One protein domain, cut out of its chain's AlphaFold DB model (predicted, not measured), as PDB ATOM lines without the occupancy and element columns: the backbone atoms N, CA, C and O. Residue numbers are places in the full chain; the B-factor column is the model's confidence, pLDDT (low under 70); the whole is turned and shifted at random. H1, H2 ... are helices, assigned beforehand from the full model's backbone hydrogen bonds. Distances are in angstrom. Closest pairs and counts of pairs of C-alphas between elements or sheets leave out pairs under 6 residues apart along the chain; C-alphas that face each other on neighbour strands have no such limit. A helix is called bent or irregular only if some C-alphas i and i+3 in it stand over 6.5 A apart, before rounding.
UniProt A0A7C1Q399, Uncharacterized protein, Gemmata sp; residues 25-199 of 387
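This is residues 25 to 199 of the 387 residues of an uncharacterized protein of Gemmata sp (UniProt A0A7C1Q399). The long helix H7, bent but nearly straight, packs with its second arm H7b on H6 at one side of a body of helices folded back and forth, in which H3, H4 and H5 form a three-helix bundle set as a triangle. H1 lies at the far side and meets this body through H2, so that H1 and the first arm H7a make two walls of a cup, with residues 25 to 48, which have no named element, looping between them. The printed part has 175 residues with seven named helices, H1 to H7 in order, and no named strand; the class is all helix. The whole is compact, with a radius of gyration of the C-alphas of 16.5 A, and rounded, spanning 45 by 42 by 40 A.

H7, residues 169 to 197, was assigned as one helix by its hydrogen bonds, but is bent: C-alphas 180 and 183 are 6.8 A apart. Its arms are H7a, residues 169 to 180, 16.2 A long from C-alpha 169 at (80.403, 22.495, 29.641), and H7b, residues 183 to 197, 21.2 A long, ending with C-alpha 197 at (69.709, -15.951, 19.946). H6 is residues 144 to 156, 18.2 A, and H5 residues 128 to 140, 18.8 A. H4, residues 110 to 122, 19.9 A, is irregular, with C-alphas 116 and 119 at 7.1 A. H3 is residues 94 to 106, 18.4 A, H2 residues 74 to 85, 16.5 A, and H1 residues 49 to 61, 18.0 A, beginning with C-alpha 49 at (72.675, 14.819, 7.334).

H7a and H7b stand at a shallow tilt of 24 degrees. H7b touches H6, the closest C-alphas being those of Trp 144 and Leu 191 at 5.0 A, opposite ways at a shallow tilt of 20 degrees. H7a touches no helix. H5 and H6 are a hairpin and touch, the closest C-alphas being those of Gly 135 and Ala 147 at 3.9 A, opposite ways at a shallow tilt of 11 degrees. H3, H4 and H5 are a bundle, up and down, each running against the one before; C-alphas of Ala 101 and Ala 113 are 4.2 A apart, and those of Ala 98 and Val 130 5.1 A. H2 touches H3 with residues 79 to 83 alone, closest at the C-alphas of Val 83 and Arg 100, 5.9 A. H1 touches H2 with residues 58 to 61 alone, at a steep tilt of 62 degrees, closest at the C-alphas of Ile 58 and Asp 75, 6.0 A. H1 and H7b are apart. Each O i to N i+4 pair is within hydrogen-bond range in H1, H3, H5, H6, H7a and H7b, against 7 of 8 in H2 and 5 of 9 in H4.

The C-alphas farthest apart are those of Ser 42 and Gly 199, 49.5 A. The printed part has no cut. The links H1 to H2 and H6 to H7 are long, 12 residues each. The mean pLDDT of the printed part is 90.6; residues 25 to 28 and 31 to 34 are under 70.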
ATOM      1  N   GLY A  25      91.704  15.230  24.766       24.30
ATOM      2  CA  GLY A  25      90.729  14.160  24.984       24.30
ATOM      3  C   GLY A  25      89.252  14.581  25.068       24.30
ATOM      4  O   GLY A  25      88.869  15.398  25.907       24.30
ATOM      5  N   ARG A  26      88.419  13.932  24.240       38.59
ATOM      6  CA  ARG A  26      86.946  14.034  24.219       38.59
ATOM      7  C   ARG A  26      86.290  12.635  24.141       38.59
ATOM      8  O   ARG A  26      86.640  11.927  23.210       38.59
ATOM      9  N   ALA A  27      85.449  12.265  25.133       35.78
ATOM     10  CA  ALA A  27      84.737  10.984  25.445       35.78
ATOM     11  C   ALA A  27      83.831  10.384  24.320       35.78
ATOM     12  O   ALA A  27      83.877  10.844  23.199       35.78
ATOM     13  N   SER A  28      83.026   9.320  24.443       57.94
ATOM     14  CA  SER A  28      83.131   8.075  25.221       57.94
ATOM     15  C   SER A  28      84.195   7.121  24.640       57.94
ATOM     16  O   SER A  28      84.800   6.336  25.362       57.94
ATOM     17  N   LEU A  29      84.531   7.266  23.352       73.50
ATOM     18  CA  LEU A  29      85.761   6.745  22.761       73.50
ATOM     19  C   LEU A  29      86.738   7.912  22.608       73.50
ATOM     20  O   LEU A  29      86.677   8.612  21.587       73.50
ATOM     21  N   PRO A  30      87.620   8.140  23.599       74.00
ATOM     22  CA  PRO A  30      88.431   9.336  23.670       74.00
ATOM     23  C   PRO A  30      89.198   9.533  22.357       74.00
ATOM     24  O   PRO A  30      89.988   8.685  21.948       74.00
ATOM     25  N   SER A  31      88.904  10.633  21.664       69.25
ATOM     26  CA  SER A  31      89.506  10.981  20.373       69.25
ATOM     27  C   SER A  31      90.093  12.385  20.420       69.25
ATOM     28  O   SER A  31      89.579  13.261  21.121       69.25
ATOM     29  N   GLU A  32      91.167  12.605  19.664       67.19
ATOM     30  CA  GLU A  32      91.685  13.955  19.390       67.19
ATOM     31  C   GLU A  32      90.872  14.670  18.305       67.19
ATOM     32  O   GLU A  32      91.015  15.874  18.117       67.19
ATOM     33  N   ASP A  33      90.006  13.937  17.605       69.88
ATOM     34  CA  ASP A  33      89.274  14.435  16.453       69.88
ATOM     35  C   ASP A  33      87.911  15.032  16.855       69.88
ATOM     36  O   ASP A  33      86.985  14.279  17.186       69.88
ATOM     37  N   PRO A  34      87.745  16.370  16.816       63.34
ATOM     38  CA  PRO A  34      86.497  17.032  17.192       63.34
ATOM     39  C   PRO A  34      85.353  16.739  16.215       63.34
ATOM     40  O   PRO A  34      84.203  17.050  16.518       63.34
ATOM     41  N   ARG A  35      85.638  16.135  15.052       72.00
ATOM     42  CA  ARG A  35      84.632  15.823  14.034       72.00
ATOM     43  C   ARG A  35      83.611  14.787  14.505       72.00
ATOM     44  O   ARG A  35      82.559  14.683  13.894       72.00
ATOM     45  N   PHE A  36      83.848  14.054  15.589       75.25
ATOM     46  CA  PHE A  36      82.927  13.007  16.058       75.25
ATOM     47  C   PHE A  36      82.109  13.407  17.291       75.25
ATOM     48  O   PHE A  36      81.677  12.547  18.057       75.25
ATOM     49  N   VAL A  37      81.915  14.716  17.474       79.62
ATOM     50  CA  VAL A  37      81.024  15.295  18.483       79.62
ATOM     51  C   VAL A  37      79.840  15.948  17.776       79.62
ATOM     52  O   VAL A  37      80.022  16.695  16.811       79.62
ATOM     53  N   VAL A  38      78.634  15.642  18.247       82.88
ATOM     54  CA  VAL A  38      77.395  16.283  17.794       82.88
ATOM     55  C   VAL A  38      77.191  17.621  18.519       82.88
ATOM     56  O   VAL A  38      77.454  17.742  19.717       82.88
ATOM     57  N   GLY A  39      76.714  18.630  17.786       84.88
ATOM     58  CA  GLY A  39      76.557  20.004  18.264       84.88
ATOM     59  C   GLY A  39      77.791  20.884  18.046       84.88
ATOM     60  O   GLY A  39      78.808  20.464  17.491       84.88
ATOM     61  N   ASP A  40      77.701  22.126  18.509       83.38
ATOM     62  CA  ASP A  40      78.737  23.151  18.372       83.38
ATOM     63  C   ASP A  40      78.866  23.996  19.659       83.38
ATOM     64  O   ASP A  40      78.476  23.582  20.756       83.38
ATOM     65  N   SER A  41      79.449  25.194  19.553       80.50
ATOM     66  CA  SER A  41      79.562  26.126  20.678       80.50
ATOM     67  C   SER A  41      78.222  26.685  21.176       80.50
ATOM     68  O   SER A  41      78.162  27.143  22.312       80.50
ATOM     69  N   SER A  42      77.166  26.663  20.359       81.88
ATOM     70  CA  SER A  42      75.823  27.151  20.706       81.88
ATOM     71  C   SER A  42      74.992  26.115  21.472       81.88
ATOM     72  O   SER A  42      74.117  26.467  22.270       81.88
ATOM     73  N   GLY A  43      75.288  24.825  21.294       83.50
ATOM     74  CA  GLY A  43      74.673  23.759  22.070       83.50
ATOM     75  C   GLY A  43      74.639  22.417  21.358       83.50
ATOM     76  O   GLY A  43      75.418  22.141  20.450       83.50
ATOM     77  N   ILE A  44      73.722  21.568  21.820       92.62
ATOM     78  CA  ILE A  44      73.490  20.238  21.267       92.62
ATOM     79  C   ILE A  44      72.379  20.327  20.237       92.62
ATOM     80  O   ILE A  44      71.227  20.589  20.573       92.62
ATOM     81  N   HIS A  45      72.742  20.083  18.990       94.38
ATOM     82  CA  HIS A  45      71.823  19.920  17.881       94.38
ATOM     83  C   HIS A  45      72.361  18.818  16.972       94.38
ATOM     84  O   HIS A  45      73.581  18.631  16.908       94.38
ATOM     85  N   PRO A  46      71.485  18.076  16.279       95.62
ATOM     86  CA  PRO A  46      71.941  17.105  15.304       95.62
ATOM     87  C   PRO A  46      72.770  17.779  14.210       95.62
ATOM     88  O   PRO A  46      72.493  18.904  13.793       95.62
ATOM     89  N   LEU A  47      73.784  17.073  13.724       94.50
ATOM     90  CA  LEU A  47      74.546  17.502  12.561       94.50
ATOM     91  C   LEU A  47      73.652  17.451  11.310       94.50
ATOM     92  O   LEU A  47      72.823  16.537  11.196       94.50
ATOM     93  N   PRO A  48      73.859  18.361  10.337       95.94
ATOM     94  CA  PRO A  48      73.275  18.216   9.008       95.94
ATOM     95  C   PRO A  48      73.566  16.822   8.444       95.94
ATOM     96  O   PRO A  48      74.673  16.308   8.621       95.94
ATOM     97  N   PHE A  49      72.586  16.217   7.769       96.44
ATOM     98  CA  PHE A  49      72.675  14.819   7.334       96.44
ATOM     99  C   PHE A  49      73.944  14.529   6.517       96.44
ATOM    100  O   PHE A  49      74.675  13.605   6.857       96.44
ATOM    101  N   GLU A  50      74.267  15.363   5.527       96.19
ATOM    102  CA  GLU A  50      75.469  15.205   4.693       96.19
ATOM    103  C   GLU A  50      76.771  15.264   5.507       96.19
ATOM    104  O   GLU A  50      77.696  14.475   5.306       96.19
ATOM    105  N   GLU A  51      76.841  16.172   6.486       94.81
ATOM    106  CA  GLU A  51      78.002  16.310   7.367       94.81
ATOM    107  C   GLU A  51      78.158  15.079   8.267       94.81
ATOM    108  O   GLU A  51      79.261  14.541   8.409       94.81
ATOM    109  N   PHE A  52      77.051  14.619   8.855       95.56
ATOM    110  CA  PHE A  52      77.006  13.393   9.640       95.56
ATOM    111  C   PHE A  52      77.425  12.180   8.802       95.56
ATOM    112  O   PHE A  52      78.318  11.435   9.209       95.56
ATOM    113  N   TYR A  53      76.822  12.000   7.626       95.44
ATOM    114  CA  TYR A  53      77.039  10.848   6.757       95.44
ATOM    115  C   TYR A  53      78.490  10.786   6.271       95.44
ATOM    116  O   TYR A  53      79.126   9.734   6.353       95.44
ATOM    117  N   ARG A  54      79.074  11.930   5.883       94.44
ATOM    118  CA  ARG A  54      80.501  12.032   5.542       94.44
ATOM    119  C   ARG A  54      81.398  11.613   6.709       94.44
ATOM    120  O   ARG A  54      82.334  10.838   6.517       94.44
ATOM    121  N   ARG A  55      81.127  12.109   7.923       93.81
ATOM    122  CA  ARG A  55      81.896  11.761   9.136       93.81
ATOM    123  C   ARG A  55      81.763  10.281   9.489       93.81
ATOM    124  O   ARG A  55      82.760   9.651   9.832       93.81
ATOM    125  N   LEU A  56      80.562   9.717   9.379       92.31
ATOM    126  CA  LEU A  56      80.327   8.294   9.608       92.31
ATOM    127  C   LEU A  56      81.082   7.436   8.583       92.31
ATOM    128  O   LEU A  56      81.698   6.443   8.963       92.31
ATOM    129  N   GLY A  57      81.104   7.856   7.313       91.81
ATOM    130  CA  GLY A  57      81.854   7.196   6.243       91.81
ATOM    131  C   GLY A  57      83.340   7.030   6.569       91.81
ATOM    132  O   GLY A  57      83.867   5.931   6.427       91.81
ATOM    133  N   ILE A  58      83.992   8.066   7.115       91.81
ATOM    134  CA  ILE A  58      85.395   7.997   7.575       91.81
ATOM    135  C   ILE A  58      85.584   6.857   8.590       91.81
ATOM    136  O   ILE A  58      86.525   6.068   8.488       91.81
ATOM    137  N   LEU A  59      84.683   6.747   9.573       90.00
ATOM    138  CA  LEU A  59      84.761   5.719  10.617       90.00
ATOM    139  C   LEU A  59      84.475   4.313  10.091       90.00
ATOM    140  O   LEU A  59      85.069   3.356  10.577       90.00
ATOM    141  N   MET A  60      83.578   4.173   9.117       88.81
ATOM    142  CA  MET A  60      83.311   2.884   8.480       88.81
ATOM    143  C   MET A  60      84.497   2.432   7.626       88.81
ATOM    144  O   MET A  60      84.907   1.276   7.706       88.81
ATOM    145  N   ASN A  61      85.095   3.361   6.878       90.25
ATOM    146  CA  ASN A  61      86.202   3.073   5.976       90.25
ATOM    147  C   ASN A  61      87.496   2.747   6.729       90.25
ATOM    148  O   ASN A  61      88.317   2.003   6.215       90.25
ATOM    149  N   VAL A  62      87.719   3.267   7.943       92.38
ATOM    150  CA  VAL A  62      89.007   3.142   8.666       92.38
ATOM    151  C   VAL A  62      89.484   1.689   8.887       92.38
ATOM    152  O   VAL A  62      90.676   1.439   9.125       92.38
ATOM    153  N   ARG A  63      88.559   0.722   8.821       89.94
ATOM    154  CA  ARG A  63      88.844  -0.716   8.912       89.94
ATOM    155  C   ARG A  63      89.426  -1.281   7.613       89.94
ATOM    156  O   ARG A  63      90.218  -2.220   7.680       89.94
ATOM    157  N   ASP A  64      89.118  -0.676   6.471       91.12
ATOM    158  CA  ASP A  64      89.613  -1.094   5.165       91.12
ATOM    159  C   ASP A  64      91.058  -0.640   4.958       91.12
ATOM    160  O   ASP A  64      91.404   0.537   5.094       91.12
ATOM    161  N   GLU A  65      91.932  -1.585   4.612       93.38
ATOM    162  CA  GLU A  65      93.350  -1.292   4.379       93.38
ATOM    163  C   GLU A  65      93.584  -0.496   3.097       93.38
ATOM    164  O   GLU A  65      94.483   0.351   3.031       93.38
ATOM    165  N   ARG A  66      92.763  -0.776   2.087       95.19
ATOM    166  CA  ARG A  66      92.834  -0.196   0.753       95.19
ATOM    167  C   ARG A  66      91.444   0.199   0.284       95.19
ATOM    168  O   ARG A  66      90.463  -0.454   0.624       95.19
ATOM    169  N   LEU A  67      91.389   1.255  -0.513       92.94
ATOM    170  CA  LEU A  67      90.201   1.656  -1.250       92.94
ATOM    171  C   LEU A  67      89.899   0.637  -2.365       92.94
ATOM    172  O   LEU A  67      90.707  -0.245  -2.667       92.94
ATOM    173  N   ARG A  68      88.726   0.760  -3.003       90.81
ATOM    174  CA  ARG A  68      88.292  -0.148  -4.086       90.81
ATOM    175  C   ARG A  68      89.240  -0.166  -5.292       90.81
ATOM    176  O   ARG A  68      89.296  -1.168  -5.995       90.81
ATOM    177  N   ASP A  69      89.977   0.915  -5.515       93.06
ATOM    178  CA  ASP A  69      90.993   1.060  -6.565       93.06
ATOM    179  C   ASP A  69      92.371   0.481  -6.173       93.06
ATOM    180  O   ASP A  69      93.317   0.525  -6.958       93.06
ATOM    181  N   GLY A  70      92.500  -0.070  -4.961       94.88
ATOM    182  CA  GLY A  70      93.735  -0.630  -4.420       94.88
ATOM    183  C   GLY A  70      94.659   0.381  -3.731       94.88
ATOM    184  O   GLY A  70      95.662  -0.044  -3.146       94.88
ATOM    185  N   GLN A  71      94.344   1.680  -3.742       95.94
ATOM    186  CA  GLN A  71      95.154   2.696  -3.063       95.94
ATOM    187  C   GLN A  71      95.069   2.560  -1.536       95.94
ATOM    188  O   GLN A  71      94.038   2.128  -1.014       95.94
ATOM    189  N   PRO A  72      96.125   2.925  -0.781       95.94
ATOM    190  CA  PRO A  72      96.060   2.973   0.675       95.94
ATOM    191  C   PRO A  72      94.934   3.894   1.143       95.94
ATOM    192  O   PRO A  72      94.812   5.021   0.671       95.94
ATOM    193  N   ASN A  73      94.139   3.434   2.107       94.25
ATOM    194  CA  ASN A  73      93.039   4.233   2.624       94.25
ATOM    195  C   ASN A  73      93.556   5.418   3.473       94.25
ATOM    196  O   ASN A  73      94.129   5.178   4.544       94.25
ATOM    197  N   PRO A  74      93.354   6.684   3.050       94.88
ATOM    198  CA  PRO A  74      93.872   7.850   3.764       94.88
ATOM    199  C   PRO A  74      93.268   8.002   5.165       94.88
ATOM    200  O   PRO A  74      93.989   8.360   6.099       94.88
ATOM    201  N   ASP A  75      91.989   7.651   5.340       90.56
ATOM    202  CA  ASP A  75      91.321   7.702   6.641       90.56
ATOM    203  C   ASP A  75      92.028   6.765   7.617       90.56
ATOM    204  O   ASP A  75      92.448   7.174   8.697       90.56
ATOM    205  N   ARG A  76      92.281   5.519   7.202       93.50
ATOM    206  CA  ARG A  76      93.034   4.546   8.000       93.50
ATOM    207  C   ARG A  76      94.443   5.030   8.345       93.50
ATOM    208  O   ARG A  76      94.887   4.835   9.480       93.50
ATOM    209  N   GLN A  77      95.150   5.648   7.397       95.50
ATOM    210  CA  GLN A  77      96.511   6.142   7.629       95.50
ATOM    211  C   GLN A  77      96.558   7.194   8.740       95.50
ATOM    212  O   GLN A  77      97.453   7.132   9.581       95.50
ATOM    213  N   ALA A  78      95.575   8.096   8.818       91.56
ATOM    214  CA  ALA A  78      95.521   9.102   9.879       91.56
ATOM    215  C   ALA A  78      95.441   8.470  11.285       91.56
ATOM    216  O   ALA A  78      96.138   8.891  12.207       91.56
ATOM    217  N   PHE A  79      94.635   7.418  11.452       91.75
ATOM    218  CA  PHE A  79      94.529   6.682  12.720       91.75
ATOM    219  C   PHE A  79      95.799   5.872  13.019       91.75
ATOM    220  O   PHE A  79      96.266   5.853  14.158       91.75
ATOM    221  N   LEU A  80      96.403   5.234  12.008       94.50
ATOM    222  CA  LEU A  80      97.678   4.528  12.170       94.50
ATOM    223  C   LEU A  80      98.797   5.472  12.617       94.50
ATOM    224  O   LEU A  80      99.553   5.121  13.522       94.50
ATOM    225  N   GLN A  81      98.875   6.668  12.031       93.81
ATOM    226  CA  GLN A  81      99.847   7.689  12.415       93.81
ATOM    227  C   GLN A  81      99.675   8.101  13.880       93.81
ATOM    228  O   GLN A  81     100.665   8.123  14.607       93.81
ATOM    229  N   ARG A  82      98.444   8.332  14.359       90.81
ATOM    230  CA  ARG A  82      98.201   8.642  15.782       90.81
ATOM    231  C   ARG A  82      98.622   7.506  16.714       90.81
ATOM    232  O   ARG A  82      99.313   7.738  17.706       90.81
ATOM    233  N   VAL A  83      98.296   6.259  16.364       92.50
ATOM    234  CA  VAL A  83      98.722   5.078  17.138       92.50
ATOM    235  C   VAL A  83     100.252   4.945  17.173       92.50
ATOM    236  O   VAL A  83     100.800   4.536  18.197       92.50
ATOM    237  N   GLN A  84     100.944   5.282  16.080       92.50
ATOM    238  CA  GLN A  84     102.409   5.261  15.995       92.50
ATOM    239  C   GLN A  84     103.057   6.407  16.783       92.50
ATOM    240  O   GLN A  84     104.033   6.172  17.495       92.50
ATOM    241  N   GLN A  85     102.503   7.620  16.705       89.56
ATOM    242  CA  GLN A  85     102.977   8.801  17.440       89.56
ATOM    243  C   GLN A  85     102.875   8.622  18.959       89.56
ATOM    244  O   GLN A  85     103.745   9.092  19.687       89.56
ATOM    245  N   GLY A  86     101.878   7.872  19.440       83.19
ATOM    246  CA  GLY A  86     101.781   7.467  20.847       83.19
ATOM    247  C   GLY A  86     102.927   6.563  21.335       83.19
ATOM    248  O   GLY A  86     103.045   6.320  22.534       83.19
ATOM    249  N   GLY A  87     103.785   6.077  20.430       80.44
ATOM    250  CA  GLY A  87     104.951   5.249  20.729       80.44
ATOM    251  C   GLY A  87     104.609   3.811  21.132       80.44
ATOM    252  O   GLY A  87     103.468   3.452  21.400       80.44
ATOM    253  N   GLN A  88     105.614   2.931  21.189       75.44
ATOM    254  CA  GLN A  88     105.431   1.556  21.688       75.44
ATOM    255  C   GLN A  88     105.435   1.462  23.216       75.44
ATOM    256  O   GLN A  88     104.986   0.460  23.767       75.44
ATOM    257  N   ARG A  89     105.923   2.499  23.906       74.88
ATOM    258  CA  ARG A  89     105.972   2.507  25.367       74.88
ATOM    259  C   ARG A  89     104.546   2.480  25.930       74.88
ATOM    260  O   ARG A  89     103.674   3.150  25.368       74.88
ATOM    261  N   PRO A  90     104.292   1.727  27.015       78.88
ATOM    262  CA  PRO A  90     103.054   1.878  27.764       78.88
ATOM    263  C   PRO A  90     102.908   3.357  28.124       78.88
ATOM    264  O   PRO A  90     103.835   3.928  28.705       78.88
ATOM    265  N   SER A  91     101.798   3.998  27.741       81.25
ATOM    266  CA  SER A  91     101.535   5.357  28.234       81.25
ATOM    267  C   SER A  91     101.549   5.296  29.756       81.25
ATOM    268  O   SER A  91     101.105   4.294  30.309       81.25
ATOM    269  N   SER A  92     102.067   6.324  30.427       82.62
ATOM    270  CA  SER A  92     102.048   6.444  31.887       82.62
ATOM    271  C   SER A  92     100.680   6.881  32.424       82.62
ATOM    272  O   SER A  92     100.393   6.626  33.594       82.62
ATOM    273  N   ASN A  93      99.799   7.412  31.572       90.25
ATOM    274  CA  ASN A  93      98.481   7.932  31.926       90.25
ATOM    275  C   ASN A  93      97.349   7.033  31.381       90.25
ATOM    276  O   ASN A  93      97.338   6.695  30.196       90.25
ATOM    277  N   GLY A  94      96.373   6.675  32.227       92.62
ATOM    278  CA  GLY A  94      95.210   5.861  31.844       92.62
ATOM    279  C   GLY A  94      94.429   6.460  30.673       92.62
ATOM    280  O   GLY A  94      94.104   5.760  29.715       92.62
ATOM    281  N   ARG A  95      94.252   7.783  30.669       90.62
ATOM    282  CA  ARG A  95      93.574   8.511  29.592       90.62
ATOM    283  C   ARG A  95      94.236   8.364  28.220       90.62
ATOM    284  O   ARG A  95      93.559   8.142  27.221       90.62
ATOM    285  N   GLU A  96      95.553   8.521  28.153       91.31
ATOM    286  CA  GLU A  96      96.304   8.382  26.898       91.31
ATOM    287  C   GLU A  96      96.287   6.928  26.404       91.31
ATOM    288  O   GLU A  96      96.162   6.681  25.203       91.31
ATOM    289  N   ALA A  97      96.344   5.960  27.328       94.31
ATOM    290  CA  ALA A  97      96.147   4.551  27.000       94.31
ATOM    291  C   ALA A  97      94.743   4.302  26.417       94.31
ATOM    292  O   ALA A  97      94.627   3.639  25.386       94.31
ATOM    293  N   ALA A  98      93.697   4.890  27.006       94.50
ATOM    294  CA  ALA A  98      92.322   4.812  26.510       94.50
ATOM    295  C   ALA A  98      92.164   5.424  25.108       94.50
ATOM    296  O   ALA A  98      91.538   4.809  24.249       94.50
ATOM    297  N   MET A  99      92.787   6.577  24.833       91.62
ATOM    298  CA  MET A  99      92.800   7.196  23.493       91.62
ATOM    299  C   MET A  99      93.434   6.283  22.447       91.62
ATOM    300  O   MET A  99      92.861   6.033  21.385       91.62
ATOM    301  N   ARG A 100      94.602   5.724  22.769       93.50
ATOM    302  CA  ARG A 100      95.288   4.785  21.882       93.50
ATOM    303  C   ARG A 100      94.465   3.516  21.652       93.50
ATOM    304  O   ARG A 100      94.406   3.027  20.526       93.50
ATOM    305  N   ALA A 101      93.842   2.983  22.700       95.50
ATOM    306  CA  ALA A 101      92.973   1.819  22.604       95.50
ATOM    307  C   ALA A 101      91.724   2.105  21.756       95.50
ATOM    308  O   ALA A 101      91.360   1.270  20.934       95.50
ATOM    309  N   ALA A 102      91.124   3.293  21.870       94.62
ATOM    310  CA  ALA A 102      90.001   3.711  21.035       94.62
ATOM    311  C   ALA A 102      90.380   3.795  19.544       94.62
ATOM    312  O   ALA A 102      89.636   3.310  18.691       94.62
ATOM    313  N   ASP A 103      91.552   4.343  19.208       94.38
ATOM    314  CA  ASP A 103      92.035   4.353  17.819       94.38
ATOM    315  C   ASP A 103      92.340   2.936  17.301       94.38
ATOM    316  O   ASP A 103      91.978   2.602  16.173       94.38
ATOM    317  N   LEU A 104      92.934   2.065  18.124       95.25
ATOM    318  CA  LEU A 104      93.125   0.649  17.783       95.25
ATOM    319  C   LEU A 104      91.793  -0.081  17.561       95.25
ATOM    320  O   LEU A 104      91.685  -0.865  16.616       95.25
ATOM    321  N   LEU A 105      90.781   0.197  18.386       94.75
ATOM    322  CA  LEU A 105      89.441  -0.369  18.259       94.75
ATOM    323  C   LEU A 105      88.787   0.041  16.936       94.75
ATOM    324  O   LEU A 105      88.287  -0.811  16.202       94.75
ATOM    325  N   ARG A 106      88.864   1.330  16.580       92.69
ATOM    326  CA  ARG A 106      88.370   1.842  15.291       92.69
ATOM    327  C   ARG A 106      89.052   1.145  14.117       92.69
ATOM    328  O   ARG A 106      88.371   0.707  13.197       92.69
ATOM    329  N   LEU A 107      90.365   0.925  14.204       94.38
ATOM    330  CA  LEU A 107      91.155   0.185  13.210       94.38
ATOM    331  C   LEU A 107      90.843  -1.322  13.129       94.38
ATOM    332  O   LEU A 107      91.517  -2.016  12.364       94.38
ATOM    333  N   GLY A 108      89.897  -1.837  13.924       92.12
ATOM    334  CA  GLY A 108      89.548  -3.258  14.001       92.12
ATOM    335  C   GLY A 108      90.561  -4.111  14.775       92.12
ATOM    336  O   GLY A 108      90.478  -5.336  14.756       92.12
ATOM    337  N   LYS A 109      91.529  -3.498  15.468       95.69
ATOM    338  CA  LYS A 109      92.582  -4.197  16.224       95.69
ATOM    339  C   LYS A 109      92.155  -4.426  17.677       95.69
ATOM    340  O   LYS A 109      92.789  -3.919  18.602       95.69
ATOM    341  N   ILE A 110      91.077  -5.188  17.860       95.12
ATOM    342  CA  ILE A 110      90.397  -5.392  19.151       95.12
ATOM    343  C   ILE A 110      91.358  -5.932  20.223       95.12
ATOM    344  O   ILE A 110      91.476  -5.341  21.296       95.12
ATOM    345  N   ASP A 111      92.114  -6.993  19.927       96.88
ATOM    346  CA  ASP A 111      93.044  -7.589  20.900       96.88
ATOM    347  C   ASP A 111      94.197  -6.643  21.261       96.88
ATOM    348  O   ASP A 111      94.625  -6.572  22.412       96.88
ATOM    349  N   ALA A 112      94.683  -5.859  20.294       96.19
ATOM    350  CA  ALA A 112      95.711  -4.858  20.559       96.19
ATOM    351  C   ALA A 112      95.179  -3.742  21.472       96.19
ATOM    352  O   ALA A 112      95.890  -3.311  22.377       96.19
ATOM    353  N   ALA A 113      93.933  -3.301  21.264       96.25
ATOM    354  CA  ALA A 113      93.274  -2.334  22.138       96.25
ATOM    355  C   ALA A 113      93.129  -2.884  23.567       96.25
ATOM    356  O   ALA A 113      93.478  -2.197  24.527       96.25
ATOM    357  N   LEU A 114      92.710  -4.147  23.711       96.62
ATOM    358  CA  LEU A 114      92.603  -4.807  25.012       96.62
ATOM    359  C   LEU A 114      93.968  -4.905  25.710       96.62
ATOM    360  O   LEU A 114      94.071  -4.612  26.901       96.62
ATOM    361  N   ASN A 115      95.031  -5.249  24.979       96.06
ATOM    362  CA  ASN A 115      96.387  -5.346  25.527       96.06
ATOM    363  C   ASN A 115      96.918  -3.997  26.037       96.06
ATOM    364  O   ASN A 115      97.663  -3.967  27.016       96.06
ATOM    365  N   VAL A 116      96.516  -2.881  25.418       95.69
ATOM    366  CA  VAL A 116      96.865  -1.531  25.895       95.69
ATOM    367  C   VAL A 116      96.206  -1.223  27.246       95.69
ATOM    368  O   VAL A 116      96.835  -0.581  28.088       95.69
ATOM    369  N   LEU A 117      94.974  -1.691  27.482       96.62
ATOM    370  CA  LEU A 117      94.212  -1.384  28.702       96.62
ATOM    371  C   LEU A 117      94.318  -2.441  29.802       96.62
ATOM    372  O   LEU A 117      94.115  -2.122  30.968       96.62
ATOM    373  N   SER A 118      94.690  -3.677  29.477       94.56
ATOM    374  CA  SER A 118      94.768  -4.775  30.451       94.56
ATOM    375  C   SER A 118      95.661  -4.470  31.666       94.56
ATOM    376  O   SER A 118      95.243  -4.768  32.784       94.56
ATOM    377  N   PRO A 119      96.843  -3.830  31.525       95.19
ATOM    378  CA  PRO A 119      97.651  -3.449  32.686       95.19
ATOM    379  C   PRO A 119      96.956  -2.438  33.610       95.19
ATOM    380  O   PRO A 119      97.210  -2.443  34.811       95.19
ATOM    381  N   ARG A 120      96.061  -1.606  33.058       95.06
ATOM    382  CA  ARG A 120      95.363  -0.518  33.762       95.06
ATOM    383  C   ARG A 120      94.230  -0.991  34.658       95.06
ATOM    384  O   ARG A 120      93.841  -0.271  35.567       95.06
ATOM    385  N   LEU A 121      93.768  -2.228  34.478       92.25
ATOM    386  CA  LEU A 121      92.814  -2.871  35.388       92.25
ATOM    387  C   LEU A 121      93.358  -3.034  36.816       92.25
ATOM    388  O   LEU A 121      92.591  -3.296  37.735       92.25
ATOM    389  N   ARG A 122      94.680  -2.922  37.000       93.44
ATOM    390  CA  ARG A 122      95.351  -3.024  38.304       93.44
ATOM    391  C   ARG A 122      95.704  -1.664  38.903       93.44
ATOM    392  O   ARG A 122      96.330  -1.629  39.962       93.44
ATOM    393  N   ASP A 123      95.365  -0.564  38.230       93.88
ATOM    394  CA  ASP A 123      95.675   0.766  38.738       93.88
ATOM    395  C   ASP A 123      94.898   1.006  40.048       93.88
ATOM    396  O   ASP A 123      93.698   0.731  40.105       93.88
ATOM    397  N   PRO A 124      95.531   1.551  41.108       93.75
ATOM    398  CA  PRO A 124      94.859   1.773  42.394       93.75
ATOM    399  C   PRO A 124      93.672   2.739  42.322       93.75
ATOM    400  O   PRO A 124      92.858   2.797  43.239       93.75
ATOM    401  N   ARG A 125      93.623   3.558  41.269       92.56
ATOM    402  CA  ARG A 125      92.541   4.498  40.991       92.56
ATOM    403  C   ARG A 125      92.022   4.200  39.586       92.56
ATOM    404  O   ARG A 125      92.788   4.412  38.643       92.56
ATOM    405  N   PRO A 126      90.778   3.722  39.437       93.00
ATOM    406  CA  PRO A 126      90.216   3.467  38.121       93.00
ATOM    407  C   PRO A 126      90.101   4.780  37.339       93.00
ATOM    408  O   PRO A 126      89.710   5.819  37.877       93.00
ATOM    409  N   ASP A 127      90.463   4.734  36.060       94.50
ATOM    410  CA  ASP A 127      90.288   5.847  35.131       94.50
ATOM    411  C   ASP A 127      88.976   5.659  34.361       94.50
ATOM    412  O   ASP A 127      88.725   4.593  33.794       94.50
ATOM    413  N   TYR A 128      88.155   6.713  34.328       94.62
ATOM    414  CA  TYR A 128      86.853   6.708  33.659       94.62
ATOM    415  C   TYR A 128      86.962   6.241  32.202       94.62
ATOM    416  O   TYR A 128      86.253   5.332  31.778       94.62
ATOM    417  N   PHE A 129      87.898   6.801  31.430       94.38
ATOM    418  CA  PHE A 129      88.028   6.478  30.010       94.38
ATOM    419  C   PHE A 129      88.527   5.055  29.780       94.38
ATOM    420  O   PHE A 129      88.144   4.436  28.791       94.38
ATOM    421  N   VAL A 130      89.362   4.524  30.675       96.00
ATOM    422  CA  VAL A 130      89.802   3.126  30.595       96.00
ATOM    423  C   VAL A 130      88.601   2.189  30.715       96.00
ATOM    424  O   VAL A 130      88.444   1.301  29.878       96.00
ATOM    425  N   ALA A 131      87.734   2.406  31.707       95.88
ATOM    426  CA  ALA A 131      86.557   1.572  31.936       95.88
ATOM    427  C   ALA A 131      85.553   1.644  30.770       95.88
ATOM    428  O   ALA A 131      85.113   0.610  30.264       95.88
ATOM    429  N   ILE A 132      85.262   2.851  30.274       95.50
ATOM    430  CA  ILE A 132      84.335   3.044  29.149       95.50
ATOM    431  C   ILE A 132      84.877   2.388  27.870       95.50
ATOM    432  O   ILE A 132      84.165   1.616  27.227       95.50
ATOM    433  N   VAL A 133      86.155   2.599  27.524       96.50
ATOM    434  CA  VAL A 133      86.755   1.976  26.328       96.50
ATOM    435  C   VAL A 133      86.817   0.455  26.455       96.50
ATOM    436  O   VAL A 133      86.587  -0.235  25.464       96.50
ATOM    437  N   LEU A 134      87.066  -0.096  27.649       97.25
ATOM    438  CA  LEU A 134      86.932  -1.537  27.881       97.25
ATOM    439  C   LEU A 134      85.504  -2.014  27.604       97.25
ATOM    440  O   LEU A 134      85.338  -3.007  26.899       97.25
ATOM    441  N   GLY A 135      84.490  -1.281  28.072       96.56
ATOM    442  CA  GLY A 135      83.089  -1.528  27.727       96.56
ATOM    443  C   GLY A 135      82.882  -1.664  26.213       96.56
ATOM    444  O   GLY A 135      82.379  -2.686  25.746       96.56
ATOM    445  N   HIS A 136      83.374  -0.696  25.433       96.38
ATOM    446  CA  HIS A 136      83.310  -0.734  23.967       96.38
ATOM    447  C   HIS A 136      84.092  -1.905  23.347       96.38
ATOM    448  O   HIS A 136      83.611  -2.531  22.405       96.38
ATOM    449  N   ILE A 137      85.281  -2.237  23.864       96.69
ATOM    450  CA  ILE A 137      86.078  -3.377  23.382       96.69
ATOM    451  C   ILE A 137      85.304  -4.689  23.560       96.69
ATOM    452  O   ILE A 137      85.259  -5.497  22.635       96.69
ATOM    453  N   TYR A 138      84.690  -4.915  24.724       97.38
ATOM    454  CA  TYR A 138      83.906  -6.129  24.969       97.38
ATOM    455  C   TYR A 138      82.595  -6.148  24.174       97.38
ATOM    456  O   TYR A 138      82.213  -7.209  23.679       97.38
ATOM    457  N   ALA A 139      81.966  -4.988  23.964       95.81
ATOM    458  CA  ALA A 139      80.811  -4.849  23.081       95.81
ATOM    459  C   ALA A 139      81.150  -5.266  21.637       95.81
ATOM    460  O   ALA A 139      80.437  -6.072  21.047       95.81
ATOM    461  N   GLU A 140      82.289  -4.821  21.096       93.50
ATOM    462  CA  GLU A 140      82.765  -5.225  19.760       93.50
ATOM    463  C   GLU A 140      83.093  -6.727  19.660       93.50
ATOM    464  O   GLU A 140      83.052  -7.298  18.572       93.50
ATOM    465  N   ARG A 141      83.379  -7.402  20.783       95.88
ATOM    466  CA  ARG A 141      83.541  -8.870  20.837       95.88
ATOM    467  C   ARG A 141      82.218  -9.625  20.982       95.88
ATOM    468  O   ARG A 141      82.232 -10.853  20.967       95.88
ATOM    469  N   GLY A 142      81.101  -8.921  21.159       93.31
ATOM    470  CA  GLY A 142      79.799  -9.513  21.464       93.31
ATOM    471  C   GLY A 142      79.646 -10.001  22.910       93.31
ATOM    472  O   GLY A 142      78.668 -10.680  23.214       93.31
ATOM    473  N   ASP A 143      80.576  -9.667  23.814       97.25
ATOM    474  CA  ASP A 143      80.452  -9.954  25.251       97.25
ATOM    475  C   ASP A 143      79.748  -8.787  25.956       97.25
ATOM    476  O   ASP A 143      80.344  -7.969  26.665       97.25
ATOM    477  N   TRP A 144      78.441  -8.695  25.717       96.44
ATOM    478  CA  TRP A 144      77.598  -7.594  26.185       96.44
ATOM    479  C   TRP A 144      77.486  -7.521  27.707       96.44
ATOM    480  O   TRP A 144      77.362  -6.434  28.271       96.44
ATOM    481  N   LYS A 145      77.573  -8.669  28.388       98.19
ATOM    482  CA  LYS A 145      77.537  -8.730  29.850       98.19
ATOM    483  C   LYS A 145      78.780  -8.074  30.444       98.19
ATOM    484  O   LYS A 145      78.662  -7.238  31.341       98.19
ATOM    485  N   THR A 146      79.962  -8.413  29.930       97.81
ATOM    486  CA  THR A 146      81.212  -7.786  30.373       97.81
ATOM    487  C   THR A 146      81.291  -6.322  29.942       97.81
ATOM    488  O   THR A 146      81.759  -5.494  30.724       97.81
ATOM    489  N   ALA A 147      80.784  -5.983  28.752       97.19
ATOM    490  CA  ALA A 147      80.694  -4.603  28.278       97.19
ATOM    491  C   ALA A 147      79.890  -3.715  29.240       97.19
ATOM    492  O   ALA A 147      80.376  -2.675  29.687       97.19
ATOM    493  N   LEU A 148      78.688  -4.171  29.612       96.75
ATOM    494  CA  LEU A 148      77.819  -3.477  30.558       96.75
ATOM    495  C   LEU A 148      78.480  -3.332  31.930       96.75
ATOM    496  O   LEU A 148      78.439  -2.245  32.502       96.75
ATOM    497  N   ARG A 149      79.126  -4.395  32.428       97.31
ATOM    498  CA  ARG A 149      79.830  -4.368  33.716       97.31
ATOM    499  C   ARG A 149      80.912  -3.288  33.749       97.31
ATOM    500  O   ARG A 149      80.861  -2.436  34.627       97.31
ATOM    501  N   TYR A 150      81.848  -3.285  32.796       96.94
ATOM    502  CA  TYR A 150      82.928  -2.288  32.785       96.94
ATOM    503  C   TYR A 150      82.407  -0.863  32.627       96.94
ATOM    504  O   TYR A 150      82.931   0.059  33.245       96.94
ATOM    505  N   HIS A 151      81.351  -0.674  31.836       95.44
ATOM    506  CA  HIS A 151      80.731   0.638  31.694       95.44
ATOM    507  C   HIS A 151      80.107   1.120  33.010       95.44
ATOM    508  O   HIS A 151      80.282   2.272  33.391       95.44
ATOM    509  N   GLN A 152      79.422   0.236  33.742       95.25
ATOM    510  CA  GLN A 152      78.850   0.551  35.054       95.25
ATOM    511  C   GLN A 152      79.921   0.806  36.120       95.25
ATOM    512  O   GLN A 152      79.794   1.775  36.862       95.25
ATOM    513  N   GLU A 153      80.981  -0.007  36.169       92.56
ATOM    514  CA  GLU A 153      82.154   0.229  37.028       92.56
ATOM    515  C   GLU A 153      82.769   1.603  36.721       92.56
ATOM    516  O   GLU A 153      83.036   2.386  37.627       92.56
ATOM    517  N   GLY A 154      82.887   1.967  35.439       92.75
ATOM    518  CA  GLY A 154      83.347   3.290  35.021       92.75
ATOM    519  C   GLY A 154      82.481   4.442  35.534       92.75
ATOM    520  O   GLY A 154      83.025   5.474  35.901       92.75
ATOM    521  N   LEU A 155      81.160   4.274  35.595       92.31
ATOM    522  CA  LEU A 155      80.237   5.301  36.098       92.31
ATOM    523  C   LEU A 155      80.177   5.375  37.635       92.31
ATOM    524  O   LEU A 155      79.865   6.436  38.177       92.31
ATOM    525  N   LEU A 156      80.405   4.256  38.328       92.88
ATOM    526  CA  LEU A 156      80.290   4.152  39.787       92.88
ATOM    527  C   LEU A 156      81.619   4.426  40.496       92.88
ATOM    528  O   LEU A 156      81.662   5.197  41.456       92.88
ATOM    529  N   ASP A 157      82.693   3.803  40.016       90.88
ATOM    530  CA  ASP A 157      83.995   3.791  40.680       90.88
ATOM    531  C   ASP A 157      84.913   4.907  40.168       90.88
ATOM    532  O   ASP A 157      85.809   5.361  40.886       90.88
ATOM    533  N   ALA A 158      84.674   5.392  38.946       89.62
ATOM    534  CA  ALA A 158      85.356   6.551  38.390       89.62
ATOM    535  C   ALA A 158      84.387   7.731  38.222       89.62
ATOM    536  O   ALA A 158      83.234   7.595  37.829       89.62
ATOM    537  N   ARG A 159      84.859   8.941  38.533       88.25
ATOM    538  CA  ARG A 159      84.073  10.156  38.294       88.25
ATOM    539  C   ARG A 159      84.215  10.570  36.839       88.25
ATOM    540  O   ARG A 159      85.342  10.658  36.343       88.25
ATOM    541  N   PHE A 160      83.096  10.908  36.200       92.44
ATOM    542  CA  PHE A 160      83.130  11.580  34.908       92.44
ATOM    543  C   PHE A 160      84.016  12.838  35.026       92.44
ATOM    544  O   PHE A 160      83.833  13.627  35.962       92.44
ATOM    545  N   PRO A 161      85.007  13.044  34.142       92.00
ATOM    546  CA  PRO A 161      85.922  14.171  34.271       92.00
ATOM    547  C   PRO A 161      85.185  15.514  34.224       92.00
ATOM    548  O   PRO A 161      84.389  15.770  33.320       92.00
ATOM    549  N   SER A 162      85.506  16.416  35.156       92.00
ATOM    550  CA  SER A 162      84.951  17.781  35.168       92.00
ATOM    551  C   SER A 162      85.344  18.585  33.929       92.00
ATOM    552  O   SER A 162      84.647  19.518  33.543       92.00
ATOM    553  N   GLN A 163      86.447  18.209  33.282       90.06
ATOM    554  CA  GLN A 163      86.896  18.783  32.026       90.06
ATOM    555  C   GLN A 163      87.209  17.682  31.026       90.06
ATOM    556  O   GLN A 163      88.036  16.795  31.260       90.06
ATOM    557  N   VAL A 164      86.578  17.792  29.863       86.88
ATOM    558  CA  VAL A 164      86.806  16.911  28.728       86.88
ATOM    559  C   VAL A 164      87.300  17.784  27.567       86.88
ATOM    560  O   VAL A 164      86.486  18.345  26.841       86.88
ATOM    561  N   PRO A 165      88.627  17.991  27.451       80.75
ATOM    562  CA  PRO A 165      89.293  18.879  26.512       80.75
ATOM    563  C   PRO A 165      88.627  19.103  25.170       80.75
ATOM    564  O   PRO A 165      88.864  18.384  24.210       80.75
ATOM    565  N   GLY A 166      87.900  20.217  25.126       80.81
ATOM    566  CA  GLY A 166      87.303  20.852  23.967       80.81
ATOM    567  C   GLY A 166      85.878  20.409  23.640       80.81
ATOM    568  O   GLY A 166      85.320  20.783  22.614       80.81
ATOM    569  N   LEU A 167      85.262  19.688  24.558       86.88
ATOM    570  CA  LEU A 167      83.866  19.974  24.814       86.88
ATOM    571  C   LEU A 167      83.755  21.267  25.610       86.88
ATOM    572  O   LEU A 167      84.565  21.516  26.508       86.88
ATOM    573  N   ASN A 168      82.723  22.046  25.318       89.19
ATOM    574  CA  ASN A 168      82.228  23.014  26.287       89.19
ATOM    575  C   ASN A 168      81.460  22.299  27.420       89.19
ATOM    576  O   ASN A 168      81.205  21.094  27.361       89.19
ATOM    577  N   GLU A 169      81.103  23.037  28.469       91.31
ATOM    578  CA  GLU A 169      80.403  22.495  29.641       91.31
ATOM    579  C   GLU A 169      79.077  21.812  29.276       91.31
ATOM    580  O   GLU A 169      78.834  20.681  29.690       91.31
ATOM    581  N   ARG A 170      78.278  22.433  28.402       91.38
ATOM    582  CA  ARG A 170      76.996  21.881  27.943       91.38
ATOM    583  C   ARG A 170      77.169  20.579  27.158       91.38
ATOM    584  O   ARG A 170      76.407  19.634  27.343       91.38
ATOM    585  N   GLN A 171      78.180  20.511  26.295       90.62
ATOM    586  CA  GLN A 171      78.535  19.297  25.563       90.62
ATOM    587  C   GLN A 171      79.010  18.191  26.501       90.62
ATOM    588  O   GLN A 171      78.628  17.038  26.326       90.62
ATOM    589  N   ARG A 172      79.804  18.543  27.516       91.56
ATOM    590  CA  ARG A 172      80.267  17.615  28.550       91.56
ATOM    591  C   ARG A 172      79.098  17.011  29.321       91.56
ATOM    592  O   ARG A 172      79.037  15.793  29.439       91.56
ATOM    593  N   GLU A 173      78.175  17.835  29.806       92.75
ATOM    594  CA  GLU A 173      76.987  17.383  30.545       92.75
ATOM    595  C   GLU A 173      76.073  16.503  29.697       92.75
ATOM    596  O   GLU A 173      75.583  15.471  30.157       92.75
ATOM    597  N   TRP A 174      75.864  16.883  28.435       94.50
ATOM    598  CA  TRP A 174      75.096  16.065  27.508       94.50
ATOM    599  C   TRP A 174      75.764  14.717  27.239       94.50
ATOM    600  O   TRP A 174      75.086  13.692  27.176       94.50
ATOM    601  N   TRP A 175      77.093  14.682  27.141       91.81
ATOM    602  CA  TRP A 175      77.803  13.417  26.999       91.81
ATOM    603  C   TRP A 175      77.744  12.553  28.243       91.81
ATOM    604  O   TRP A 175      77.550  11.348  28.141       91.81
ATOM    605  N   GLU A 176      77.882  13.168  29.411       94.00
ATOM    606  CA  GLU A 176      77.722  12.482  30.685       94.00
ATOM    607  C   GLU A 176      76.317  11.863  30.788       94.00
ATOM    608  O   GLU A 176      76.187  10.712  31.197       94.00
ATOM    609  N   LYS A 177      75.271  12.565  30.323       95.31
ATOM    610  CA  LYS A 177      73.912  12.013  30.167       95.31
ATOM    611  C   LYS A 177      73.895  10.814  29.209       95.31
ATOM    612  O   LYS A 177      73.306   9.790  29.541       95.31
ATOM    613  N   LEU A 178      74.537  10.906  28.043       95.50
ATOM    614  CA  LEU A 178      74.613   9.793  27.085       95.50
ATOM    615  C   LEU A 178      75.258   8.539  27.678       95.50
ATOM    616  O   LEU A 178      74.673   7.455  27.603       95.50
ATOM    617  N   ASP A 179      76.432   8.697  28.287       94.44
ATOM    618  CA  ASP A 179      77.173   7.600  28.906       94.44
ATOM    619  C   ASP A 179      76.426   7.026  30.109       94.44
ATOM    620  O   ASP A 179      76.435   5.816  30.311       94.44
ATOM    621  N   ARG A 180      75.759   7.859  30.909       95.50
ATOM    622  CA  ARG A 180      75.017   7.393  32.083       95.50
ATOM    623  C   ARG A 180      73.730   6.662  31.710       95.50
ATOM    624  O   ARG A 180      73.414   5.639  32.314       95.50
ATOM    625  N   ASP A 181      72.995   7.186  30.734       95.94
ATOM    626  CA  ASP A 181      71.596   6.812  30.529       95.94
ATOM    627  C   ASP A 181      71.412   5.916  29.287       95.94
ATOM    628  O   ASP A 181      70.766   4.867  29.366       95.94
ATOM    629  N   TYR A 182      72.020   6.266  28.147       96.75
ATOM    630  CA  TYR A 182      71.745   5.614  26.858       96.75
ATOM    631  C   TYR A 182      72.696   4.464  26.525       96.75
ATOM    632  O   TYR A 182      72.234   3.433  26.038       96.75
ATOM    633  N   VAL A 183      73.999   4.587  26.801       96.50
ATOM    634  CA  VAL A 183      74.963   3.507  26.503       96.50
ATOM    635  C   VAL A 183      74.666   2.227  27.308       96.50
ATOM    636  O   VAL A 183      74.594   1.153  26.705       96.50
ATOM    637  N   PRO A 184      74.384   2.280  28.627       95.75
ATOM    638  CA  PRO A 184      74.002   1.089  29.381       95.75
ATOM    639  C   PRO A 184      72.688   0.484  28.893       95.75
ATOM    640  O   PRO A 184      72.551  -0.737  28.871       95.75
ATOM    641  N   HIS A 185      71.716   1.317  28.499       96.88
ATOM    642  CA  HIS A 185      70.461   0.838  27.914       96.88
ATOM    643  C   HIS A 185      70.712   0.099  26.599       96.88
ATOM    644  O   HIS A 185      70.262  -1.032  26.434       96.88
ATOM    645  N   TYR A 186      71.532   0.673  25.719       97.31
ATOM    646  CA  TYR A 186      71.971   0.026  24.487       97.31
ATOM    647  C   TYR A 186      72.646  -1.333  24.746       97.31
ATOM    648  O   TYR A 186      72.278  -2.325  24.116       97.31
ATOM    649  N   TYR A 187      73.563  -1.431  25.716       97.25
ATOM    650  CA  TYR A 187      74.183  -2.713  26.069       97.25
ATOM    651  C   TYR A 187      73.188  -3.743  26.605       97.25
ATOM    652  O   TYR A 187      73.319  -4.921  26.279       97.25
ATOM    653  N   ARG A 188      72.176  -3.331  27.380       96.88
ATOM    654  CA  ARG A 188      71.114  -4.245  27.836       96.88
ATOM    655  C   ARG A 188      70.284  -4.778  26.673       96.88
ATOM    656  O   ARG A 188      70.035  -5.977  26.636       96.88
ATOM    657  N   LEU A 189      69.921  -3.923  25.712       96.44
ATOM    658  CA  LEU A 189      69.218  -4.354  24.497       96.44
ATOM    659  C   LEU A 189      70.041  -5.406  23.737       96.44
ATOM    660  O   LEU A 189      69.519  -6.453  23.368       96.44
ATOM    661  N   ARG A 190      71.345  -5.165  23.560       97.00
ATOM    662  CA  ARG A 190      72.242  -6.104  22.867       97.00
ATOM    663  C   ARG A 190      72.482  -7.402  23.632       97.00
ATOM    664  O   ARG A 190      72.550  -8.462  23.014       97.00
ATOM    665  N   LEU A 191      72.571  -7.336  24.958       97.12
ATOM    666  CA  LEU A 191      72.654  -8.518  25.812       97.12
ATOM    667  C   LEU A 191      71.397  -9.381  25.672       97.12
ATOM    668  O   LEU A 191      71.522 -10.571  25.400       97.12
ATOM    669  N   GLN A 192      70.212  -8.776  25.776       96.75
ATOM    670  CA  GLN A 192      68.942  -9.482  25.621       96.75
ATOM    671  C   GLN A 192      68.843 -10.154  24.243       96.75
ATOM    672  O   GLN A 192      68.510 -11.330  24.153       96.75
ATOM    673  N   GLU A 193      69.190  -9.446  23.165       95.44
ATOM    674  CA  GLU A 193      69.208 -10.025  21.815       95.44
ATOM    675  C   GLU A 193      70.176 -11.214  21.695       95.44
ATOM    676  O   GLU A 193      69.873 -12.206  21.025       95.44
ATOM    677  N   ALA A 194      71.357 -11.124  22.313       95.88
ATOM    678  CA  ALA A 194      72.341 -12.200  22.296       95.88
ATOM    679  C   ALA A 194      71.846 -13.435  23.064       95.88
ATOM    680  O   ALA A 194      71.980 -14.553  22.565       95.88
ATOM    681  N   GLU A 195      71.228 -13.233  24.229       96.69
ATOM    682  CA  GLU A 195      70.598 -14.289  25.028       96.69
ATOM    683  C   GLU A 195      69.427 -14.931  24.276       96.69
ATOM    684  O   GLU A 195      69.338 -16.154  24.190       96.69
ATOM    685  N   GLU A 196      68.576 -14.128  23.632       96.50
ATOM    686  CA  GLU A 196      67.473 -14.624  22.812       96.50
ATOM    687  C   GLU A 196      67.961 -15.468  21.634       96.50
ATOM    688  O   GLU A 196      67.256 -16.382  21.215       96.50
ATOM    689  N   ARG A 197      69.132 -15.179  21.060       95.88
ATOM    690  CA  ARG A 197      69.709 -15.951  19.946       95.88
ATOM    691  C   ARG A 197      70.422 -17.221  20.408       95.88
ATOM    692  O   ARG A 197      70.646 -18.118  19.592       95.88
ATOM    693  N   GLN A 198      70.780 -17.319  21.685       96.88
ATOM    694  CA  GLN A 198      71.520 -18.454  22.215       96.88
ATOM    695  C   GLN A 198      70.700 -19.748  22.104       96.88
ATOM    696  O   GLN A 198      69.541 -19.816  22.499       96.88
ATOM    697  N   GLY A 199      71.312 -20.798  21.550       97.12
ATOM    698  CA  GLY A 199      70.687 -22.119  21.418       97.12
ATOM    699  C   GLY A 199      69.661 -22.257  20.288       97.12
ATOM    700  O   GLY A 199      69.134 -23.352  20.103       97.12
TER     701      GLY A 199